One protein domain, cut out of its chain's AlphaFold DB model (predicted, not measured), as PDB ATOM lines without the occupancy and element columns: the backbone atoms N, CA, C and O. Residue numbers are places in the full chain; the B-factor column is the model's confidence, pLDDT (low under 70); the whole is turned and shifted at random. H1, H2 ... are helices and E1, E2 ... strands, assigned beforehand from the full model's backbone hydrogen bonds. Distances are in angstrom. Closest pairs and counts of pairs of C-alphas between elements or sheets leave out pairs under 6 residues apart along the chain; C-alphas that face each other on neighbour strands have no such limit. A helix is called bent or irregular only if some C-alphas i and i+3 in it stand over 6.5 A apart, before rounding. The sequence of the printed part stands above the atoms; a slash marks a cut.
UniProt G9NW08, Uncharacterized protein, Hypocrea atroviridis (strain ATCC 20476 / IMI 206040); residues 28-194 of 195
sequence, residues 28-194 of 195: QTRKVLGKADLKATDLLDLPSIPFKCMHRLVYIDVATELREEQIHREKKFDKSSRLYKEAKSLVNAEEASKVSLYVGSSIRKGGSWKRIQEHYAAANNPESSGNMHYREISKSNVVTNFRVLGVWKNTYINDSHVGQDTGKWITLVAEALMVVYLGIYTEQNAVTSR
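Overview. This is residues 28 to 194 of the 195 residues of an uncharacterized protein of Hypocrea atroviridis (strain ATCC 20476 / IMI 206040) (UniProt G9NW08). What would one see first? A long, twisted sheet of three strands, E4, E1 and E5, makes the core, with H3 and H4 over one face, H2 over the other, and the long helix H5 running along it. The small hairpin of E2 and E3 packs through E3 on the first part of E5, H1 grazes the sheet next to H2, and residues 158 to 164 stick out. What is it made of? The printed part has 167 residues with five named helices and five named strands, in the order H1 H2 E1 E2 E3 E4 H3 H4 E5 H5; both sheets, E4 - E1 - E5 and E2 - E3, are antiparallel, and the class is mixed, helices and strands. It is compact, with a radius of gyration of the C-alphas of 16.7 A and spans of 51 by 43 by 31 A.

Along the chain. Where does the printed part begin? H1 is residues 28 to 33, starting with C-alpha 28 at (30.803, 56.395, 4.400), and H2 is residues 40 to 45. Where are the strands? E1 is residues 56 to 65, 27.8 A long; E2 is residues 71 to 74, E3 residues 84 to 87, and E4 residues 98 to 106, 25.7 A long. E5 is residues 142 to 152, 29.1 A long, and bends by 53 degrees at residue 149; its C-alpha 142 is at (49.694, 40.557, -0.650). Where are the other helices? H3 is residues 111 to 123, 19.7 A long, and is neither bent nor irregular, but only just: C-alphas 111 and 114 are 6.5 A apart. H4 is residues 132 to 138, and H5, residues 168 to 192, is 37.4 A long and ends with C-alpha 192 at (53.286, 67.296, -3.780).

Arrangement. How is the large sheet paired? The inner strand E1 is antiparallel to E5 at 160 degrees, with N 60 and O 147 2.9 A apart, within hydrogen-bond range. E1 is also antiparallel to E4 at 164 degrees, with N 61 and O 102 at 2.8 A. E4, H3 H4 and E5 form a split strand-helix-strand unit, two strands running the same way with E1 between them, and its crossover is right-handed. How are helices placed on this sheet? There are three layers, helices on both faces of a sheet: H2 and H5 on one face, H3 and H4 on the other. H3 runs along E1 at 17 degrees on the local plane, at a height over the sheet of 8.8 A, and their closest C-alphas, of Arg 56 and Gly 111, are 5.8 A apart. H5 runs along E1 at 20 degrees on the local plane, at a height of 9.1 A, with the closest C-alphas, of Val 58 and Glu 175, 5.9 A apart. Which helices touch? H1 and H2, a helical hairpin, only just touch, with 3 pairs of C-alphas within 8 A, the closest being Val 32 and Asp 42 at 6.7 A. H3 touches H4 with residues 122 to 123 alone, the closest C-alphas being those of Ala 123 and Ser 138 at 4.3 A. What of E2 and E3, and the helix backbones? The hairpin E2 and E3 has N 72 and O 86 at 2.9 A, and the closest C-alphas of E3 and E5, of Glu 86 and Val 143, are 5.7 A apart. Every O i to N i+4 pair is within hydrogen-bond range in H1 and H4; the counts are 8 of 9 in H3, 20 of 21 in H5 and 0 of 2 in H2, where 3 of 3 O i to N i+3 pairs are within range.

Size, cuts and confidence. How far does it reach? The two C-alphas farthest apart, of Val 162 and Arg 194, are 54.4 A apart. Is it unbroken? The printed part has no cut, and the one long link, E5 to H5, has 15 residues. Where is confidence low? The mean pLDDT of the printed part is 83.6, and 23 residues are under 70: 78 to 80, 127 to 130, 158 to 164, 166 to 167 and 188 to 194.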
ATOM      1  N   GLN A  28      29.438  56.647   3.938       93.81
ATOM      2  CA  GLN A  28      30.803  56.395   4.400       93.81
ATOM      3  C   GLN A  28      31.820  56.497   3.260       93.81
ATOM      4  O   GLN A  28      32.860  57.123   3.426       93.81
ATOM      5  N   THR A  29      31.491  55.969   2.078       93.56
ATOM      6  CA  THR A  29      32.336  56.114   0.890       93.56
ATOM      7  C   THR A  29      32.524  57.581   0.522       93.56
ATOM      8  O   THR A  29      33.650  58.010   0.301       93.56
ATOM      9  N   ARG A  30      31.448  58.380   0.521       92.38
ATOM     10  CA  ARG A  30      31.549  59.823   0.237       92.38
ATOM     11  C   ARG A  30      32.406  60.559   1.265       92.38
ATOM     12  O   ARG A  30      33.133  61.464   0.890       92.38
ATOM     13  N   LYS A  31      32.319  60.182   2.545       93.50
ATOM     14  CA  LYS A  31      33.138  60.772   3.615       93.50
ATOM     15  C   LYS A  31      34.621  60.473   3.420       93.50
ATOM     16  O   LYS A  31      35.423  61.391   3.504       93.50
ATOM     17  N   VAL A  32      34.964  59.214   3.144       93.19
ATOM     18  CA  VAL A  32      36.354  58.802   2.902       93.19
ATOM     19  C   VAL A  32      36.903  59.519   1.672       93.19
ATOM     20  O   VAL A  32      37.893  60.228   1.785       93.19
ATOM     21  N   LEU A  33      36.212  59.440   0.532       91.00
ATOM     22  CA  LEU A  33      36.639  60.121  -0.698       91.00
ATOM     23  C   LEU A  33      36.564  61.657  -0.599       91.00
ATOM     24  O   LEU A  33      37.103  62.355  -1.438       91.00
ATOM     25  N   GLY A  34      35.889  62.209   0.406       89.75
ATOM     26  CA  GLY A  34      35.828  63.650   0.642       89.75
ATOM     27  C   GLY A  34      37.010  64.210   1.438       89.75
ATOM     28  O   GLY A  34      37.051  65.421   1.647       89.75
ATOM     29  N   LYS A  35      37.938  63.369   1.921       89.81
ATOM     30  CA  LYS A  35      39.123  63.824   2.667       89.81
ATOM     31  C   LYS A  35      40.032  64.661   1.760       89.81
ATOM     32  O   LYS A  35      40.326  64.262   0.637       89.81
ATOM     33  N   ALA A  36      40.503  65.802   2.266       85.38
ATOM     34  CA  ALA A  36      41.433  66.666   1.535       85.38
ATOM     35  C   ALA A  36      42.785  65.968   1.293       85.38
ATOM     36  O   ALA A  36      43.373  66.089   0.220       85.38
ATOM     37  N   ASP A  37      43.235  65.185   2.270       85.12
ATOM     38  CA  ASP A  37      44.492  64.440   2.304       85.12
ATOM     39  C   ASP A  37      44.269  62.916   2.264       85.12
ATOM     40  O   ASP A  37      44.977  62.165   2.930       85.12
ATOM     41  N   LEU A  38      43.274  62.456   1.492       86.94
ATOM     42  CA  LEU A  38      42.958  61.037   1.284       86.94
ATOM     43  C   LEU A  38      44.206  60.162   1.005       86.94
ATOM     44  O   LEU A  38      44.813  60.196  -0.055       86.94
ATOM     45  N   LYS A  39      44.554  59.259   1.912       86.56
ATOM     46  CA  LYS A  39      45.633  58.281   1.716       86.56
ATOM     47  C   LYS A  39      45.087  56.981   1.136       86.56
ATOM     48  O   LYS A  39      43.927  56.630   1.323       86.56
ATOM     49  N   ALA A  40      45.946  56.194   0.486       85.19
ATOM     50  CA  ALA A  40      45.552  54.869  -0.003       85.19
ATOM     51  C   ALA A  40      45.057  53.948   1.133       85.19
ATOM     52  O   ALA A  40      44.147  53.147   0.926       85.19
ATOM     53  N   THR A  41      45.613  54.092   2.339       87.12
ATOM     54  CA  THR A  41      45.201  53.350   3.539       87.12
ATOM     55  C   THR A  41      43.810  53.739   4.041       87.12
ATOM     56  O   THR A  41      43.093  52.866   4.521       87.12
ATOM     57  N   ASP A  42      43.366  54.987   3.843       89.12
ATOM     58  CA  ASP A  42      42.006  55.425   4.202       89.12
ATOM     59  C   ASP A  42      40.926  54.647   3.441       89.12
ATOM     60  O   ASP A  42      39.785  54.530   3.888       89.12
ATOM     61  N   LEU A  43      41.266  54.084   2.279       91.69
ATOM     62  CA  LEU A  43      40.332  53.297   1.477       91.69
ATOM     63  C   LEU A  43      39.967  51.966   2.147       91.69
ATOM     64  O   LEU A  43      38.982  51.342   1.756       91.69
ATOM     65  N   LEU A  44      40.692  51.548   3.187       90.19
ATOM     66  CA  LEU A  44      40.308  50.418   4.035       90.19
ATOM     67  C   LEU A  44      39.140  50.750   4.974       90.19
ATOM     68  O   LEU A  44      38.454  49.828   5.412       90.19
ATOM     69  N   ASP A  45      38.845  52.031   5.213       91.81
ATOM     70  CA  ASP A  45      37.682  52.482   5.999       91.81
ATOM     71  C   ASP A  45      36.380  52.479   5.186       91.81
ATOM     72  O   ASP A  45      35.290  52.772   5.700       91.81
ATOM     73  N   LEU A  46      36.468  52.169   3.891       94.62
ATOM     74  CA  LEU A  46      35.297  51.993   3.051       94.62
ATOM     75  C   LEU A  46      34.458  50.793   3.530       94.62
ATOM     76  O   LEU A  46      34.985  49.838   4.118       94.62
ATOM     77  N   PRO A  47      33.141  50.783   3.259       94.94
ATOM     78  CA  PRO A  47      32.284  49.682   3.677       94.94
ATOM     79  C   PRO A  47      32.738  48.341   3.090       94.94
ATOM     80  O   PRO A  47      33.005  48.235   1.892       94.94
ATOM     81  N   SER A  48      32.777  47.298   3.918       92.44
ATOM     82  CA  SER A  48      33.010  45.929   3.452       92.44
ATOM     83  C   SER A  48      31.884  45.463   2.532       92.44
ATOM     84  O   SER A  48      30.721  45.835   2.710       92.44
ATOM     85  N   ILE A  49      32.207  44.604   1.564       89.94
ATOM     86  CA  ILE A  49      31.178  43.976   0.730       89.94
ATOM     87  C   ILE A  49      30.338  43.025   1.598       89.94
ATOM     88  O   ILE A  49      30.903  42.113   2.206       89.94
ATOM     89  N   PRO A  50      29.000  43.178   1.633       85.25
ATOM     90  CA  PRO A  50      28.142  42.268   2.378       85.25
ATOM     91  C   PRO A  50      28.295  40.820   1.904       85.25
ATOM     92  O   PRO A  50      28.391  40.546   0.700       85.25
ATOM     93  N   PHE A  51      28.249  39.883   2.850       84.94
ATOM     94  CA  PHE A  51      28.227  38.458   2.539       84.94
ATOM     95  C   PHE A  51      27.069  38.138   1.585       84.94
ATOM     96  O   PHE A  51      25.943  38.591   1.790       84.94
ATOM     97  N   LYS A  52      27.346  37.372   0.521       86.19
ATOM     98  CA  LYS A  52      26.359  37.027  -0.520       86.19
ATOM     99  C   LYS A  52      25.683  38.249  -1.171       86.19
ATOM    100  O   LYS A  52      24.507  38.195  -1.517       86.19
ATOM    101  N   CYS A  53      26.413  39.347  -1.394       88.50
ATOM    102  CA  CYS A  53      25.883  40.508  -2.117       88.50
ATOM    103  C   CYS A  53      25.463  40.150  -3.561       88.50
ATOM    104  O   CYS A  53      26.293  40.017  -4.466       88.50
ATOM    105  N   MET A  54      24.152  40.032  -3.788       89.44
ATOM    106  CA  MET A  54      23.576  39.706  -5.102       89.44
ATOM    107  C   MET A  54      23.352  40.942  -5.989       89.44
ATOM    108  O   MET A  54      23.025  40.822  -7.172       89.44
ATOM    109  N   HIS A  55      23.520  42.141  -5.433       90.31
ATOM    110  CA  HIS A  55      23.366  43.403  -6.148       90.31
ATOM    111  C   HIS A  55      24.544  43.686  -7.084       90.31
ATOM    112  O   HIS A  55      25.577  43.016  -7.017       90.31
ATOM    113  N   ARG A  56      24.370  44.665  -7.976       90.69
ATOM    114  CA  ARG A  56      25.466  45.205  -8.786       90.69
ATOM    115  C   ARG A  56      26.268  46.147  -7.917       90.69
ATOM    116  O   ARG A  56      25.675  46.875  -7.119       90.69
ATOM    117  N   LEU A  57      27.577  46.165  -8.085       92.50
ATOM    118  CA  LEU A  57      28.405  47.079  -7.319       92.50
ATOM    119  C   LEU A  57      29.592  47.579  -8.124       92.50
ATOM    120  O   LEU A  57      30.057  46.903  -9.041       92.50
ATOM    121  N   VAL A  58      30.062  48.756  -7.728       94.75
ATOM    122  CA  VAL A  58      31.422  49.223  -7.990       94.75
ATOM    123  C   VAL A  58      32.200  48.983  -6.702       94.75
ATOM    124  O   VAL A  58      31.735  49.351  -5.617       94.75
ATOM    125  N   TYR A  59      33.333  48.306  -6.812       94.94
ATOM    126  CA  TYR A  59      34.230  47.991  -5.711       94.94
ATOM    127  C   TYR A  59      35.624  48.506  -5.994       94.94
ATOM    128  O   TYR A  59      35.992  48.781  -7.135       94.94
ATOM    129  N   ILE A  60      36.403  48.549  -4.928       94.88
ATOM    130  CA  ILE A  60      37.844  48.653  -4.984       94.88
ATOM    131  C   ILE A  60      38.452  47.452  -4.264       94.88
ATOM    132  O   ILE A  60      37.998  47.068  -3.187       94.88
ATOM    133  N   ASP A  61      39.431  46.819  -4.894       93.69
ATOM    134  CA  ASP A  61      40.351  45.885  -4.259       93.69
ATOM    135  C   ASP A  61      41.544  46.689  -3.750       93.69
ATOM    136  O   ASP A  61      42.331  47.216  -4.544       93.69
ATOM    137  N   VAL A  62      41.630  46.833  -2.431       93.19
ATOM    138  CA  VAL A  62      42.790  47.426  -1.771       93.19
ATOM    139  C   VAL A  62      43.773  46.290  -1.512       93.19
ATOM    140  O   VAL A  62      43.636  45.541  -0.545       93.19
ATOM    141  N   ALA A  63      44.721  46.125  -2.430       92.88
ATOM    142  CA  ALA A  63      45.753  45.104  -2.357       92.88
ATOM    143  C   ALA A  63      46.912  45.622  -1.500       92.88
ATOM    144  O   ALA A  63      47.666  46.501  -1.922       92.88
ATOM    145  N   THR A  64      47.032  45.092  -0.288       93.00
ATOM    146  CA  THR A  64      48.017  45.524   0.710       93.00
ATOM    147  C   THR A  64      49.155  44.521   0.799       93.00
ATOM    148  O   THR A  64      48.920  43.354   1.126       93.00
ATOM    149  N   GLU A  65      50.372  44.976   0.526       93.31
ATOM    150  CA  GLU A  65      51.597  44.207   0.719       93.31
ATOM    151  C   GLU A  65      52.043  44.308   2.182       93.31
ATOM    152  O   GLU A  65      52.273  45.402   2.698       93.31
ATOM    153  N   LEU A  66      52.116  43.163   2.854       92.19
ATOM    154  CA  LEU A  66      52.442  43.028   4.274       92.19
ATOM    155  C   LEU A  66      53.669  42.131   4.442       92.19
ATOM    156  O   LEU A  66      54.124  41.487   3.497       92.19
ATOM    157  N   ARG A  67      54.198  42.043   5.660       92.19
ATOM    158  CA  ARG A  67      55.218  41.039   5.985       92.19
ATOM    159  C   ARG A  67      54.569  39.660   6.115       92.19
ATOM    160  O   ARG A  67      53.409  39.552   6.520       92.19
ATOM    161  N   GLU A  68      55.286  38.592   5.773       89.75
ATOM    162  CA  GLU A  68      54.704  37.241   5.746       89.75
ATOM    163  C   GLU A  68      54.179  36.806   7.122       89.75
ATOM    164  O   GLU A  68      53.108  36.202   7.219       89.75
ATOM    165  N   GLU A  69      54.852  37.199   8.205       90.88
ATOM    166  CA  GLU A  69      54.427  36.928   9.578       90.88
ATOM    167  C   GLU A  69      53.124  37.639   9.974       90.88
ATOM    168  O   GLU A  69      52.506  37.272  10.977       90.88
ATOM    169  N   GLN A  70      52.680  38.635   9.208       91.81
ATOM    170  CA  GLN A  70      51.437  39.380   9.433       91.81
ATOM    171  C   GLN A  70      50.237  38.737   8.731       91.81
ATOM    172  O   GLN A  70      49.092  39.131   8.969       91.81
ATOM    173  N   ILE A  71      50.481  37.724   7.902       92.19
ATOM    174  CA  ILE A  71      49.463  37.043   7.113       92.19
ATOM    175  C   ILE A  71      49.159  35.686   7.743       92.19
ATOM    176  O   ILE A  71      50.019  34.986   8.277       92.19
ATOM    177  N   HIS A  72      47.894  35.304   7.686       93.19
ATOM    178  CA  HIS A  72      47.450  33.943   7.937       93.19
ATOM    179  C   HIS A  72      46.503  33.517   6.817       93.19
ATOM    180  O   HIS A  72      46.177  34.304   5.927       93.19
ATOM    181  N   ARG A  73      46.094  32.248   6.813       90.44
ATOM    182  CA  ARG A  73      45.122  31.757   5.837       90.44
ATOM    183  C   ARG A  73      43.882  31.237   6.545       90.44
ATOM    184  O   ARG A  73      44.000  30.387   7.423       90.44
ATOM    185  N   GLU A  74      42.708  31.701   6.130       89.00
ATOM    186  CA  GLU A  74      41.427  31.319   6.733       89.00
ATOM    187  C   GLU A  74      40.422  30.787   5.704       89.00
ATOM    188  O   GLU A  74      40.552  30.988   4.491       89.00
ATOM    189  N   LYS A  75      39.377  30.107   6.185       85.06
ATOM    190  CA  LYS A  75      38.235  29.717   5.350       85.06
ATOM    191  C   LYS A  75      37.232  30.867   5.285       85.06
ATOM    192  O   LYS A  75      36.472  31.069   6.222       85.06
ATOM    193  N   LYS A  76      37.177  31.565   4.147       77.31
ATOM    194  CA  LYS A  76      36.227  32.672   3.925       77.31
ATOM    195  C   LYS A  76      34.855  32.271   3.384       77.31
ATOM    196  O   LYS A  76      33.894  33.024   3.512       77.31
ATOM    197  N   PHE A  77      34.748  31.116   2.726       77.75
ATOM    198  CA  PHE A  77      33.515  30.711   2.048       77.75
ATOM    199  C   PHE A  77      33.104  29.298   2.469       77.75
ATOM    200  O   PHE A  77      33.851  28.352   2.228       77.75
ATOM    201  N   ASP A  78      31.882  29.171   3.007       61.06
ATOM    202  CA  ASP A  78      31.278  27.979   3.649       61.06
ATOM    203  C   ASP A  78      31.373  26.643   2.888       61.06
ATOM    204  O   ASP A  78      31.073  25.590   3.440       61.06
ATOM    205  N   LYS A  79      31.755  26.650   1.608       61.44
ATOM    206  CA  LYS A  79      31.797  25.452   0.753       61.44
ATOM    207  C   LYS A  79      33.155  25.195   0.105       61.44
ATOM    208  O   LYS A  79      33.254  24.365  -0.793       61.44
ATOM    209  N   SER A  80      34.196  25.915   0.512       65.31
ATOM    210  CA  SER A  80      35.534  25.772  -0.057       65.31
ATOM    211  C   SER A  80      36.481  25.134   0.957       65.31
ATOM    212  O   SER A  80      36.623  25.628   2.072       65.31
ATOM    213  N   SER A  81      37.175  24.059   0.569       71.94
ATOM    214  CA  SER A  81      38.344  23.554   1.313       71.94
ATOM    215  C   SER A  81      39.541  24.510   1.229       71.94
ATOM    216  O   SER A  81      40.526  24.338   1.943       71.94
ATOM    217  N   ARG A  82      39.451  25.524   0.364       82.19
ATOM    218  CA  ARG A  82      40.495  26.503   0.105       82.19
ATOM    219  C   ARG A  82      40.653  27.476   1.268       82.19
ATOM    220  O   ARG A  82      39.667  27.996   1.788       82.19
ATOM    221  N   LEU A  83      41.908  27.764   1.598       86.81
ATOM    222  CA  LEU A  83      42.287  28.811   2.535       86.81
ATOM    223  C   LEU A  83      42.721  30.070   1.775       86.81
ATOM    224  O   LEU A  83      43.454  29.979   0.782       86.81
ATOM    225  N   TYR A  84      42.282  31.226   2.253       88.50
ATOM    226  CA  TYR A  84      42.497  32.533   1.638       88.50
ATOM    227  C   TYR A  84      43.423  33.372   2.516       88.50
ATOM    228  O   TYR A  84      43.276  33.347   3.733       88.50
ATOM    229  N   LYS A  85      44.390  34.069   1.904       91.75
ATOM    230  CA  LYS A  85      45.292  35.009   2.590       91.75
ATOM    231  C   LYS A  85      44.508  36.131   3.265       91.75
ATOM    232  O   LYS A  85      43.779  36.841   2.582       91.75
ATOM    233  N   GLU A  86      44.766  36.342   4.546       90.56
ATOM    234  CA  GLU A  86      44.195  37.420   5.346       90.56
ATOM    235  C   GLU A  86      45.232  38.044   6.266       90.56
ATOM    236  O   GLU A  86      46.112  37.364   6.803       90.56
ATOM    237  N   ALA A  87      45.077  39.340   6.512       90.00
ATOM    238  CA  ALA A  87      45.819  40.021   7.559       90.00
ATOM    239  C   ALA A  87      45.371  39.500   8.935       90.00
ATOM    240  O   ALA A  87      44.186  39.252   9.164       90.00
ATOM    241  N   LYS A  88      46.311  39.320   9.867       90.38
ATOM    242  CA  LYS A  88      45.981  39.016  11.270       90.38
ATOM    243  C   LYS A  88      45.190  40.176  11.897       90.38
ATOM    244  O   LYS A  88      45.358  41.330  11.512       90.38
ATOM    245  N   SER A  89      44.367  39.877  12.903       78.50
ATOM    246  CA  SER A  89      43.362  40.782  13.499       78.50
ATOM    247  C   SER A  89      43.889  42.069  14.163       78.50
ATOM    248  O   SER A  89      43.083  42.880  14.607       78.50
ATOM    249  N   LEU A  90      45.207  42.280  14.219       79.75
ATOM    250  CA  LEU A  90      45.857  43.452  14.823       79.75
ATOM    251  C   LEU A  90      46.902  44.105  13.905       79.75
ATOM    252  O   LEU A  90      47.701  44.920  14.358       79.75
ATOM    253  N   VAL A  91      46.940  43.731  12.625       81.12
ATOM    254  CA  VAL A  91      47.871  44.347  11.674       81.12
ATOM    255  C   VAL A  91      47.406  45.767  11.377       81.12
ATOM    256  O   VAL A  91      46.303  45.964  10.867       81.12
ATOM    257  N   ASN A  92      48.256  46.749  11.678       79.50
ATOM    258  CA  ASN A  92      48.024  48.122  11.257       79.50
ATOM    259  C   ASN A  92      48.291  48.230   9.749       79.50
ATOM    260  O   ASN A  92      49.376  47.906   9.271       79.50
ATOM    261  N   ALA A  93      47.299  48.699   8.995       71.25
ATOM    262  CA  ALA A  93      47.423  48.900   7.560       71.25
ATOM    263  C   ALA A  93      48.456  49.968   7.164       71.25
ATOM    264  O   ALA A  93      48.919  49.966   6.026       71.25
ATOM    265  N   GLU A  94      48.836  50.855   8.085       75.44
ATOM    266  CA  GLU A  94      49.937  51.806   7.890       75.44
ATOM    267  C   GLU A  94      51.306  51.119   7.793       75.44
ATOM    268  O   GLU A  94      52.243  51.703   7.262       75.44
ATOM    269  N   GLU A  95      51.426  49.870   8.257       81.62
ATOM    270  CA  GLU A  95      52.650  49.075   8.106       81.62
ATOM    271  C   GLU A  95      52.779  48.425   6.721       81.62
ATOM    272  O   GLU A  95      53.771  47.742   6.456       81.62
ATOM    273  N   ALA A  96      51.791  48.597   5.835       87.19
ATOM    274  CA  ALA A  96      51.870  48.064   4.485       87.19
ATOM    275  C   ALA A  96      53.031  48.717   3.723       87.19
ATOM    276  O   ALA A  96      53.074  49.936   3.556       87.19
ATOM    277  N   SER A  97      53.952  47.901   3.205       88.56
ATOM    278  CA  SER A  97      55.078  48.390   2.397       88.56
ATOM    279  C   SER A  97      54.605  48.991   1.074       88.56
ATOM    280  O   SER A  97      55.262  49.858   0.496       88.56
ATOM    281  N   LYS A  98      53.447  48.527   0.594       89.88
ATOM    282  CA  LYS A  98      52.805  48.992  -0.627       89.88
ATOM    283  C   LYS A  98      51.299  48.774  -0.559       89.88
ATOM    284  O   LYS A  98      50.822  47.726  -0.125       89.88
ATOM    285  N   VAL A  99      50.547  49.741  -1.079       89.38
ATOM    286  CA  VAL A  99      49.109  49.611  -1.330       89.38
ATOM    287  C   VAL A  99      48.856  49.817  -2.818       89.38
ATOM    288  O   VAL A  99      49.213  50.853  -3.375       89.38
ATOM    289  N   SER A 100      48.249  48.824  -3.466       90.19
ATOM    290  CA  SER A 100      47.812  48.899  -4.863       90.19
ATOM    291  C   SER A 100      46.289  48.905  -4.926       90.19
ATOM    292  O   SER A 100      45.625  48.178  -4.191       90.19
ATOM    293  N   LEU A 101      45.731  49.733  -5.806       91.50
ATOM    294  CA  LEU A 101      44.294  49.964  -5.897       91.50
ATOM    295  C   LEU A 101      43.757  49.464  -7.234       91.50
ATOM    296  O   LEU A 101      44.248  49.867  -8.288       91.50
ATOM    297  N   TYR A 102      42.717  48.633  -7.193       92.00
ATOM    298  CA  TYR A 102      42.037  48.158  -8.398       92.00
ATOM    299  C   TYR A 102      40.537  48.387  -8.284       92.00
ATOM    300  O   TYR A 102      39.851  47.727  -7.505       92.00
ATOM    301  N   VAL A 103      40.018  49.324  -9.072       93.56
ATOM    302  CA  VAL A 103      38.577  49.570  -9.166       93.56
ATOM    303  C   VAL A 103      37.974  48.583 -10.158       93.56
ATOM    304  O   VAL A 103      38.564  48.298 -11.199       93.56
ATOM    305  N   GLY A 104      36.804  48.050  -9.830       92.75
ATOM    306  CA  GLY A 104      36.062  47.167 -10.715       92.75
ATOM    307  C   GLY A 104      34.562  47.278 -10.504       92.75
ATOM    308  O   GLY A 104      34.090  47.741  -9.463       92.75
ATOM    309  N   SER A 105      33.788  46.789 -11.466       92.38
ATOM    310  CA  SER A 105      32.350  46.594 -11.301       92.38
ATOM    311  C   SER A 105      31.898  45.150 -11.506       92.38
ATOM    312  O   SER A 105      32.571  44.316 -12.116       92.38
ATOM    313  N   SER A 106      30.717  44.827 -10.975       90.88
ATOM    314  CA  SER A 106      30.026  43.570 -11.262       90.88
ATOM    315  C   SER A 106      28.566  43.810 -11.626       90.88
ATOM    316  O   SER A 106      27.790  44.357 -10.843       90.88
ATOM    317  N   ILE A 107      28.187  43.334 -12.815       86.94
ATOM    318  CA  ILE A 107      26.838  43.454 -13.396       86.94
ATOM    319  C   ILE A 107      26.169  42.089 -13.666       86.94
ATOM    320  O   ILE A 107      25.178  42.004 -14.386       86.94
ATOM    321  N   ARG A 108      26.717  40.994 -13.119       79.69
ATOM    322  CA  ARG A 108      26.316  39.612 -13.456       79.69
ATOM    323  C   ARG A 108      24.992  39.180 -12.801       79.69
ATOM    324  O   ARG A 108      24.616  39.670 -11.737       79.69
ATOM    325  N   LYS A 109      24.331  38.161 -13.380       76.44
ATOM    326  CA  LYS A 109      23.113  37.525 -12.825       76.44
ATOM    327  C   LYS A 109      23.306  37.016 -11.392       76.44
ATOM    328  O   LYS A 109      22.486  37.303 -10.533       76.44
ATOM    329  N   GLY A 110      24.427  36.344 -11.118       75.31
ATOM    330  CA  GLY A 110      24.806  35.886  -9.770       75.31
ATOM    331  C   GLY A 110      25.245  37.005  -8.816       75.31
ATOM    332  O   GLY A 110      25.804  36.722  -7.760       75.31
ATOM    333  N   GLY A 111      25.044  38.262  -9.214       82.31
ATOM    334  CA  GLY A 111      25.461  39.431  -8.472       82.31
ATOM    335  C   GLY A 111      26.966  39.542  -8.333       82.31
ATOM    336  O   GLY A 111      27.759  38.961  -9.081       82.31
ATOM    337  N   SER A 112      27.359  40.328  -7.347       87.81
ATOM    338  CA  SER A 112      28.757  40.638  -7.102       87.81
ATOM    339  C   SER A 112      29.462  39.588  -6.267       87.81
ATOM    340  O   SER A 112      30.665  39.412  -6.415       87.81
ATOM    341  N   TRP A 113      28.716  38.810  -5.485       87.56
ATOM    342  CA  TRP A 113      29.255  37.716  -4.690       87.56
ATOM    343  C   TRP A 113      30.149  36.770  -5.498       87.56
ATOM    344  O   TRP A 113      31.300  36.545  -5.132       87.56
ATOM    345  N   LYS A 114      29.662  36.292  -6.650       86.19
ATOM    346  CA  LYS A 114      30.437  35.394  -7.517       86.19
ATOM    347  C   LYS A 114      31.726  36.049  -8.023       86.19
ATOM    348  O   LYS A 114      32.771  35.411  -8.037       86.19
ATOM    349  N   ARG A 115      31.665  37.329  -8.411       88.31
ATOM    350  CA  ARG A 115      32.834  38.078  -8.894       88.31
ATOM    351  C   ARG A 115      33.901  38.205  -7.805       88.31
ATOM    352  O   ARG A 115      35.076  38.003  -8.082       88.31
ATOM    353  N   ILE A 116      33.488  38.479  -6.571       89.00
ATOM    354  CA  ILE A 116      34.395  38.575  -5.425       89.00
ATOM    355  C   ILE A 116      35.030  37.218  -5.107       89.00
ATOM    356  O   ILE A 116      36.242  37.144  -4.930       89.00
ATOM    357  N   GLN A 117      34.259  36.127  -5.137       87.25
ATOM    358  CA  GLN A 117      34.811  34.776  -4.986       87.25
ATOM    359  C   GLN A 117      35.853  34.444  -6.067       87.25
ATOM    360  O   GLN A 117      36.899  33.886  -5.747       87.25
ATOM    361  N   GLU A 118      35.597  34.810  -7.329       87.19
ATOM    362  CA  GLU A 118      36.553  34.636  -8.434       87.19
ATOM    363  C   GLU A 118      37.861  35.400  -8.177       87.19
ATOM    364  O   GLU A 118      38.941  34.850  -8.394       87.19
ATOM    365  N   HIS A 119      37.788  36.634  -7.670       88.94
ATOM    366  CA  HIS A 119      38.983  37.405  -7.331       88.94
ATOM    367  C   HIS A 119      39.767  36.813  -6.159       88.94
ATOM    368  O   HIS A 119      40.978  36.639  -6.274       88.94
ATOM    369  N   TYR A 120      39.095  36.443  -5.067       88.50
ATOM    370  CA  TYR A 120      39.750  35.776  -3.938       88.50
ATOM    371  C   TYR A 120      40.404  34.457  -4.364       88.50
ATOM    372  O   TYR A 120      41.509  34.138  -3.922       88.50
ATOM    373  N   ALA A 121      39.753  33.690  -5.243       86.81
ATOM    374  CA  ALA A 121      40.324  32.475  -5.809       86.81
ATOM    375  C   ALA A 121      41.573  32.775  -6.654       86.81
ATOM    376  O   ALA A 121      42.584  32.095  -6.500       86.81
ATOM    377  N   ALA A 122      41.538  33.803  -7.504       86.56
ATOM    378  CA  ALA A 122      42.687  34.193  -8.317       86.56
ATOM    379  C   ALA A 122      43.874  34.670  -7.461       86.56
ATOM    380  O   ALA A 122      44.996  34.231  -7.688       86.56
ATOM    381  N   ALA A 123      43.619  35.471  -6.422       87.06
ATOM    382  CA  ALA A 123      44.639  35.966  -5.493       87.06
ATOM    383  C   ALA A 123      45.355  34.861  -4.705       87.06
ATOM    384  O   ALA A 123      46.403  35.094  -4.112       87.06
ATOM    385  N   ASN A 124      44.786  33.657  -4.659       86.50
ATOM    386  CA  ASN A 124      45.332  32.526  -3.917       86.50
ATOM    387  C   ASN A 124      45.836  31.404  -4.831       86.50
ATOM    388  O   ASN A 124      46.107  30.309  -4.332       86.50
ATOM    389  N   ASN A 125      45.851  31.604  -6.152       81.94
ATOM    390  CA  ASN A 125      46.506  30.692  -7.090       81.94
ATOM    391  C   ASN A 125      48.017  30.996  -7.117       81.94
ATOM    392  O   ASN A 125      48.396  32.123  -6.793       81.94
ATOM    393  N   PRO A 126      48.870  30.029  -7.509       71.88
ATOM    394  CA  PRO A 126      50.277  30.296  -7.813       71.88
ATOM    395  C   PRO A 126      50.409  31.455  -8.806       71.88
ATOM    396  O   PRO A 126      49.495  31.661  -9.610       71.88
ATOM    397  N   GLU A 127      51.520  32.195  -8.724       66.12
ATOM    398  CA  GLU A 127      51.689  33.478  -9.411       66.12
ATOM    399  C   GLU A 127      51.202  33.443 -10.861       66.12
ATOM    400  O   GLU A 127      51.655  32.664 -11.702       66.12
ATOM    401  N   SER A 128      50.211  34.288 -11.131       63.50
ATOM    402  CA  SER A 128      49.554  34.347 -12.429       63.50
ATOM    403  C   SER A 128      50.452  35.096 -13.416       63.50
ATOM    404  O   SER A 128      50.760  36.268 -13.193       63.50
ATOM    405  N   SER A 129      50.751  34.492 -14.569       55.41
ATOM    406  CA  SER A 129      51.372  35.173 -15.721       55.41
ATOM    407  C   SER A 129      50.421  36.126 -16.473       55.41
ATOM    408  O   SER A 129      50.787  36.677 -17.508       55.41
ATOM    409  N   GLY A 130      49.191  36.312 -15.980       62.16
ATOM    410  CA  GLY A 130      48.143  37.120 -16.602       62.16
ATOM    411  C   GLY A 130      48.211  38.630 -16.318       62.16
ATOM    412  O   GLY A 130      49.261  39.199 -16.033       62.16
ATOM    413  N   ASN A 131      47.045  39.285 -16.420       73.81
ATOM    414  CA  ASN A 131      46.830  40.729 -16.220       73.81
ATOM    415  C   ASN A 131      47.525  41.264 -14.946       73.81
ATOM    416  O   ASN A 131      47.513  40.606 -13.905       73.81
ATOM    417  N   MET A 132      48.080  42.483 -15.031       83.00
ATOM    418  CA  MET A 132      48.787  43.207 -13.965       83.00
ATOM    419  C   MET A 132      48.100  43.123 -12.593       83.00
ATOM    420  O   MET A 132      48.790  42.898 -11.601       83.00
ATOM    421  N   HIS A 133      46.766  43.251 -12.536       85.81
ATOM    422  CA  HIS A 133      45.998  43.091 -11.290       85.81
ATOM    423  C   HIS A 133      46.203  41.710 -10.667       85.81
ATOM    424  O   HIS A 133      46.622  41.608  -9.517       85.81
ATOM    425  N   TYR A 134      45.949  40.646 -11.433       87.12
ATOM    426  CA  TYR A 134      46.025  39.270 -10.943       87.12
ATOM    427  C   TYR A 134      47.449  38.852 -10.585       87.12
ATOM    428  O   TYR A 134      47.628  38.090  -9.637       87.12
ATOM    429  N   ARG A 135      48.453  39.385 -11.290       88.62
ATOM    430  CA  ARG A 135      49.861  39.189 -10.939       88.62
ATOM    431  C   ARG A 135      50.168  39.759  -9.553       88.62
ATOM    432  O   ARG A 135      50.697  39.038  -8.715       88.62
ATOM    433  N   GLU A 136      49.776  41.006  -9.287       89.50
ATOM    434  CA  GLU A 136      50.055  41.662  -8.003       89.50
ATOM    435  C   GLU A 136      49.379  40.948  -6.829       89.50
ATOM    436  O   GLU A 136      50.040  40.586  -5.859       89.50
ATOM    437  N   ILE A 137      48.075  40.680  -6.930       91.06
ATOM    438  CA  ILE A 137      47.318  40.079  -5.822       91.06
ATOM    439  C   ILE A 137      47.665  38.607  -5.579       91.06
ATOM    440  O   ILE A 137      47.270  38.055  -4.552       91.06
ATOM    441  N   SER A 138      48.367  37.947  -6.508       90.88
ATOM    442  CA  SER A 138      48.778  36.543  -6.367       90.88
ATOM    443  C   SER A 138      50.042  36.341  -5.527       90.88
ATOM    444  O   SER A 138      50.242  35.240  -5.014       90.88
ATOM    445  N   LYS A 139      50.840  37.395  -5.301       91.12
ATOM    446  CA  LYS A 139      52.039  37.358  -4.445       91.12
ATOM    447  C   LYS A 139      51.729  36.800  -3.053       91.12
ATOM    448  O   LYS A 139      50.648  37.053  -2.509       91.12
ATOM    449  N   SER A 140      52.659  36.055  -2.453       90.56
ATOM    450  CA  SER A 140      52.460  35.410  -1.139       90.56
ATOM    451  C   SER A 140      52.119  36.411  -0.036       90.56
ATOM    452  O   SER A 140      51.290  36.118   0.826       90.56
ATOM    453  N   ASN A 141      52.711  37.600  -0.121       91.88
ATOM    454  CA  ASN A 141      52.691  38.637   0.896       91.88
ATOM    455  C   ASN A 141      51.659  39.758   0.638       91.88
ATOM    456  O   ASN A 141      51.662  40.773   1.328       91.88
ATOM    457  N   VAL A 142      50.754  39.582  -0.332       92.75
ATOM    458  CA  VAL A 142      49.694  40.557  -0.650       92.75
ATOM    459  C   VAL A 142      48.322  40.031  -0.230       92.75
ATOM    460  O   VAL A 142      47.919  38.936  -0.633       92.75
ATOM    461  N   VAL A 143      47.571  40.820   0.536       92.44
ATOM    462  CA  VAL A 143      46.186  40.528   0.949       92.44
ATOM    463  C   VAL A 143      45.214  41.397   0.149       92.44
ATOM    464  O   VAL A 143      45.461  42.583  -0.044       92.44
ATOM    465  N   THR A 144      44.101  40.815  -0.312       92.00
ATOM    466  CA  THR A 144      43.043  41.553  -1.023       92.00
ATOM    467  C   THR A 144      41.958  42.004  -0.065       92.00
ATOM    468  O   THR A 144      41.388  41.179   0.657       92.00
ATOM    469  N   ASN A 145      41.608  43.286  -0.109       91.56
ATOM    470  CA  ASN A 145      40.587  43.860   0.752       91.56
ATOM    471  C   ASN A 145      39.523  44.576  -0.089       91.56
ATOM    472  O   ASN A 145      39.670  45.732  -0.481       91.56
ATOM    473  N   PHE A 146      38.444  43.854  -0.396       92.94
ATOM    474  CA  PHE A 146      37.379  44.361  -1.257       92.94
ATOM    475  C   PHE A 146      36.420  45.281  -0.507       92.94
ATOM    476  O   PHE A 146      35.731  44.850   0.425       92.94
ATOM    477  N   ARG A 147      36.304  46.522  -0.979       94.88
ATOM    478  CA  ARG A 147      35.450  47.560  -0.400       94.88
ATOM    479  C   ARG A 147      34.446  48.117  -1.393       94.88
ATOM    480  O   ARG A 147      34.671  48.126  -2.601       94.88
ATOM    481  N   VAL A 148      33.310  48.568  -0.877       95.56
ATOM    482  CA  VAL A 148      32.188  49.079  -1.664       95.56
ATOM    483  C   VAL A 148      32.397  50.555  -1.989       95.56
ATOM    484  O   VAL A 148      32.521  51.392  -1.094       95.56
ATOM    485  N   LEU A 149      32.325  50.882  -3.280       95.12
ATOM    486  CA  LEU A 149      32.214  52.259  -3.761       95.12
ATOM    487  C   LEU A 149      30.760  52.636  -4.064       95.12
ATOM    488  O   LEU A 149      30.326  53.738  -3.752       95.12
ATOM    489  N   GLY A 150      29.967  51.718  -4.616       93.38
ATOM    490  CA  GLY A 150      28.551  51.970  -4.884       93.38
ATOM    491  C   GLY A 150      27.748  50.697  -5.102       93.38
ATOM    492  O   GLY A 150      28.313  49.667  -5.471       93.38
ATOM    493  N   VAL A 151      26.430  50.764  -4.888       92.06
ATOM    494  CA  VAL A 151      25.520  49.611  -4.996       92.06
ATOM    495  C   VAL A 151      24.270  49.958  -5.801       92.06
ATOM    496  O   VAL A 151      23.551  50.909  -5.497       92.06
ATOM    497  N   TRP A 152      23.955  49.126  -6.793       89.62
ATOM    498  CA  TRP A 152      22.772  49.258  -7.642       89.62
ATOM    499  C   TRP A 152      21.938  47.985  -7.624       89.62
ATOM    500  O   TRP A 152      22.446  46.864  -7.525       89.62
ATOM    501  N   LYS A 153      20.620  48.154  -7.768       86.06
ATOM    502  CA  LYS A 153      19.702  47.020  -7.852       86.06
ATOM    503  C   LYS A 153      20.108  46.121  -9.019       86.06
ATOM    504  O   LYS A 153      20.363  46.585 -10.126       86.06
ATOM    505  N   ASN A 154      20.121  44.822  -8.757       86.00
ATOM    506  CA  ASN A 154      20.298  43.822  -9.788       86.00
ATOM    507  C   ASN A 154      18.910  43.316 -10.192       86.00
ATOM    508  O   ASN A 154      18.209  42.714  -9.379       86.00
ATOM    509  N   THR A 155      18.492  43.604 -11.424       78.19
ATOM    510  CA  THR A 155      17.151  43.255 -11.927       78.19
ATOM    511  C   THR A 155      16.933  41.749 -12.040       78.19
ATOM    512  O   THR A 155      15.786  41.311 -12.060       78.19
ATOM    513  N   TYR A 156      18.016  40.967 -12.059       75.69
ATOM    514  CA  TYR A 156      17.978  39.508 -12.106       75.69
ATOM    515  C   TYR A 156      17.606  38.837 -10.774       75.69
ATOM    516  O   TYR A 156      17.367  37.637 -10.774       75.69
ATOM    517  N   ILE A 157      17.576  39.563  -9.646       73.12
ATOM    518  CA  ILE A 157      17.244  38.967  -8.333       73.12
ATOM    519  C   ILE A 157      15.740  38.676  -8.206       73.12
ATOM    520  O   ILE A 157      15.364  37.739  -7.515       73.12
ATOM    521  N   ASN A 158      14.883  39.456  -8.873       65.50
ATOM    522  CA  ASN A 158      13.431  39.400  -8.663       65.50
ATOM    523  C   ASN A 158      12.657  38.934  -9.908       65.50
ATOM    524  O   ASN A 158      11.490  39.288 -10.032       65.50
ATOM    525  N   ASP A 159      13.318  38.306 -10.890       58.50
ATOM    526  CA  ASP A 159      12.757  37.969 -12.219       58.50
ATOM    527  C   ASP A 159      12.034  39.128 -12.945       58.50
ATOM    528  O   ASP A 159      11.427  38.967 -13.996       58.50
ATOM    529  N   SER A 160      12.205  40.358 -12.452       56.88
ATOM    530  CA  SER A 160      11.682  41.616 -12.997       56.88
ATOM    531  C   SER A 160      12.383  42.061 -14.287       56.88
ATOM    532  O   SER A 160      12.321  43.228 -14.673       56.88
ATOM    533  N   HIS A 161      13.136  41.162 -14.916       61.44
ATOM    534  CA  HIS A 161      13.896  41.433 -16.122       61.44
ATOM    535  C   HIS A 161      12.997  41.219 -17.340       61.44
ATOM    536  O   HIS A 161      12.918  40.123 -17.880       61.44
ATOM    537  N   VAL A 162      12.304  42.280 -17.752       56.75
ATOM    538  CA  VAL A 162      11.285  42.231 -18.818       56.75
ATOM    539  C   VAL A 162      11.813  42.740 -20.176       56.75
ATOM    540  O   VAL A 162      11.033  43.096 -21.048       56.75
ATOM    541  N   GLY A 163      13.134  42.832 -20.383       66.44
ATOM    542  CA  GLY A 163      13.698  43.385 -21.625       66.44
ATOM    543  C   GLY A 163      15.133  43.903 -21.492       66.44
ATOM    544  O   GLY A 163      15.917  43.387 -20.700       66.44
ATOM    545  N   GLN A 164      15.492  44.937 -22.263       65.81
ATOM    546  CA  GLN A 164      16.835  45.533 -22.236       65.81
ATOM    547  C   GLN A 164      17.162  46.163 -20.869       65.81
ATOM    548  O   GLN A 164      16.497  47.085 -20.399       65.81
ATOM    549  N   ASP A 165      18.234  45.688 -20.232       71.94
ATOM    550  CA  ASP A 165      18.742  46.217 -18.964       71.94
ATOM    551  C   ASP A 165      19.590  47.476 -19.186       71.94
ATOM    552  O   ASP A 165      20.820  47.436 -19.198       71.94
ATOM    553  N   THR A 166      18.925  48.612 -19.380       66.88
ATOM    554  CA  THR A 166      19.584  49.918 -19.560       66.88
ATOM    555  C   THR A 166      20.326  50.377 -18.301       66.88
ATOM    556  O   THR A 166      21.352  51.045 -18.390       66.88
ATOM    557  N   GLY A 167      19.880  49.939 -17.119       68.88
ATOM    558  CA  GLY A 167      20.499  50.258 -15.829       68.88
ATOM    559  C   GLY A 167      21.898  49.666 -15.625       68.88
ATOM    560  O   GLY A 167      22.592  50.078 -14.696       68.88
ATOM    561  N   LYS A 168      22.341  48.716 -16.461       77.06
ATOM    562  CA  LYS A 168      23.688  48.122 -16.358       77.06
ATOM    563  C   LYS A 168      24.806  49.133 -16.611       77.06
ATOM    564  O   LYS A 168      25.876  49.012 -16.024       77.06
ATOM    565  N   TRP A 169      24.547  50.140 -17.446       81.25
ATOM    566  CA  TRP A 169      25.548  51.135 -17.824       81.25
ATOM    567  C   TRP A 169      25.874  52.099 -16.687       81.25
ATOM    568  O   TRP A 169      26.994  52.582 -16.623       81.25
ATOM    569  N   ILE A 170      24.950  52.320 -15.745       82.50
ATOM    570  CA  ILE A 170      25.185  53.223 -14.607       82.50
ATOM    571  C   ILE A 170      26.366  52.735 -13.764       82.50
ATOM    572  O   ILE A 170      27.190  53.535 -13.339       82.50
ATOM    573  N   THR A 171      26.476  51.421 -13.551       87.50
ATOM    574  CA  THR A 171      27.589  50.839 -12.792       87.50
ATOM    575  C   THR A 171      28.925  51.049 -13.512       87.50
ATOM    576  O   THR A 171      29.903  51.399 -12.864       87.50
ATOM    577  N   LEU A 172      28.953  50.914 -14.842       87.88
ATOM    578  CA  LEU A 172      30.159  51.139 -15.649       87.88
ATOM    579  C   LEU A 172      30.553  52.622 -15.707       87.88
ATOM    580  O   LEU A 172      31.729  52.951 -15.597       87.88
ATOM    581  N   VAL A 173      29.578  53.528 -15.822       87.62
ATOM    582  CA  VAL A 173      29.825  54.977 -15.754       87.62
ATOM    583  C   VAL A 173      30.373  55.357 -14.380       87.62
ATOM    584  O   VAL A 173      31.346  56.098 -14.292       87.62
ATOM    585  N   ALA A 174      29.791  54.826 -13.303       89.81
ATOM    586  CA  ALA A 174      30.279  55.076 -11.952       89.81
ATOM    587  C   ALA A 174      31.700  54.529 -11.739       89.81
ATOM    588  O   ALA A 174      32.523  55.217 -11.148       89.81
ATOM    589  N   GLU A 175      32.011  53.334 -12.248       92.38
ATOM    590  CA  GLU A 175      33.374  52.790 -12.256       92.38
ATOM    591  C   GLU A 175      34.348  53.727 -12.979       92.38
ATOM    592  O   GLU A 175      35.367  54.096 -12.403       92.38
ATOM    593  N   ALA A 176      34.010  54.177 -14.192       88.69
ATOM    594  CA  ALA A 176      34.852  55.087 -14.965       88.69
ATOM    595  C   ALA A 176      35.106  56.411 -14.224       88.69
ATOM    596  O   ALA A 176      36.247  56.859 -14.139       88.69
ATOM    597  N   LEU A 177      34.065  57.004 -13.629       89.31
ATOM    598  CA  LEU A 177      34.203  58.219 -12.821       89.31
ATOM    599  C   LEU A 177      35.114  58.001 -11.608       89.31
ATOM    600  O   LEU A 177      35.929  58.867 -11.305       89.31
ATOM    601  N   MET A 178      35.009  56.852 -10.933       91.88
ATOM    602  CA  MET A 178      35.864  56.524  -9.787       91.88
ATOM    603  C   MET A 178      37.322  56.309 -10.198       91.88
ATOM    604  O   MET A 178      38.215  56.776  -9.499       91.88
ATOM    605  N   VAL A 179      37.572  55.649 -11.333       89.50
ATOM    606  CA  VAL A 179      38.929  55.477 -11.880       89.50
ATOM    607  C   VAL A 179      39.552  56.830 -12.211       89.50
ATOM    608  O   VAL A 179      40.685  57.082 -11.818       89.50
ATOM    609  N   VAL A 180      38.810  57.718 -12.881       87.19
ATOM    610  CA  VAL A 180      39.289  59.071 -13.208       87.19
ATOM    611  C   VAL A 180      39.556  59.875 -11.938       87.19
ATOM    612  O   VAL A 180      40.628  60.456 -11.801       87.19
ATOM    613  N   TYR A 181      38.614  59.873 -10.991       86.62
ATOM    614  CA  TYR A 181      38.752  60.584  -9.721       86.62
ATOM    615  C   TYR A 181      39.999  60.131  -8.946       86.62
ATOM    616  O   TYR A 181      40.824  60.961  -8.572       86.62
ATOM    617  N   LEU A 182      40.173  58.818  -8.754       86.12
ATOM    618  CA  LEU A 182      41.326  58.274  -8.034       86.12
ATOM    619  C   LEU A 182      42.635  58.467  -8.813       86.12
ATOM    620  O   LEU A 182      43.658  58.732  -8.194       86.12
ATOM    621  N   GLY A 183      42.608  58.387 -10.146       84.00
ATOM    622  CA  GLY A 183      43.774  58.643 -10.996       84.00
ATOM    623  C   GLY A 183      44.295  60.072 -10.846       84.00
ATOM    624  O   GLY A 183      45.457  60.269 -10.492       84.00
ATOM    625  N   ILE A 184      43.413  61.065 -11.002       81.31
ATOM    626  CA  ILE A 184      43.749  62.486 -10.794       81.31
ATOM    627  C   ILE A 184      44.285  62.701  -9.377       81.31
ATOM    628  O   ILE A 184      45.289  63.386  -9.182       81.31
ATOM    629  N   TYR A 185      43.647  62.080  -8.386       73.56
ATOM    630  CA  TYR A 185      44.077  62.180  -6.998       73.56
ATOM    631  C   TYR A 185      45.497  61.623  -6.787       73.56
ATOM    632  O   TYR A 185      46.327  62.251  -6.124       73.56
ATOM    633  N   THR A 186      45.814  60.462  -7.370       70.12
ATOM    634  CA  THR A 186      47.163  59.881  -7.277       70.12
ATOM    635  C   THR A 186      48.223  60.750  -7.946       70.12
ATOM    636  O   THR A 186      49.313  60.899  -7.394       70.12
ATOM    637  N   GLU A 187      47.911  61.373  -9.085       71.25
ATOM    638  CA  GLU A 187      48.832  62.284  -9.771       71.25
ATOM    639  C   GLU A 187      49.115  63.535  -8.938       71.25
ATOM    640  O   GLU A 187      50.275  63.898  -8.751       71.25
ATOM    641  N   GLN A 188      48.079  64.162  -8.373       66.06
ATOM    642  CA  GLN A 188      48.232  65.365  -7.554       66.06
ATOM    643  C   GLN A 188      49.143  65.124  -6.344       66.06
ATOM    644  O   GLN A 188      50.057  65.907  -6.106       66.06
ATOM    645  N   ASN A 189      48.981  64.006  -5.632       58.47
ATOM    646  CA  ASN A 189      49.819  63.690  -4.467       58.47
ATOM    647  C   ASN A 189      51.233  63.208  -4.826       58.47
ATOM    648  O   ASN A 189      52.168  63.366  -4.036       58.47
ATOM    649  N   ALA A 190      51.426  62.658  -6.027       59.19
ATOM    650  CA  ALA A 190      52.760  62.364  -6.544       59.19
ATOM    651  C   ALA A 190      53.555  63.644  -6.861       59.19
ATOM    652  O   ALA A 190      54.782  63.634  -6.792       59.19
ATOM    653  N   VAL A 191      52.874  64.747  -7.194       54.38
ATOM    654  CA  VAL A 191      53.508  66.053  -7.429       54.38
ATOM    655  C   VAL A 191      53.893  66.714  -6.106       54.38
ATOM    656  O   VAL A 191      55.021  67.181  -5.973       54.38
ATOM    657  N   THR A 192      53.018  66.687  -5.098       51.03
ATOM    658  CA  THR A 192      53.286  67.296  -3.780       51.03
ATOM    659  C   THR A 192      54.398  66.598  -2.995       51.03
ATOM    660  O   THR A 192      55.043  67.228  -2.172       51.03
ATOM    661  N   SER A 193      54.645  65.308  -3.240       46.78
ATOM    662  CA  SER A 193      55.730  64.548  -2.593       46.78
ATOM    663  C   SER A 193      57.107  64.734  -3.248       46.78
ATOM    664  O   SER A 193      58.102  64.228  -2.730       46.78
ATOM    665  N   ARG A 194      57.174  65.430  -4.391       46.72
ATOM    666  CA  ARG A 194      58.416  65.746  -5.122       46.72
ATOM    667  C   ARG A 194      58.854  67.211  -4.985       46.72
ATOM    668  O   ARG A 194      59.870  67.569  -5.581       46.72
TER     669      ARG A 194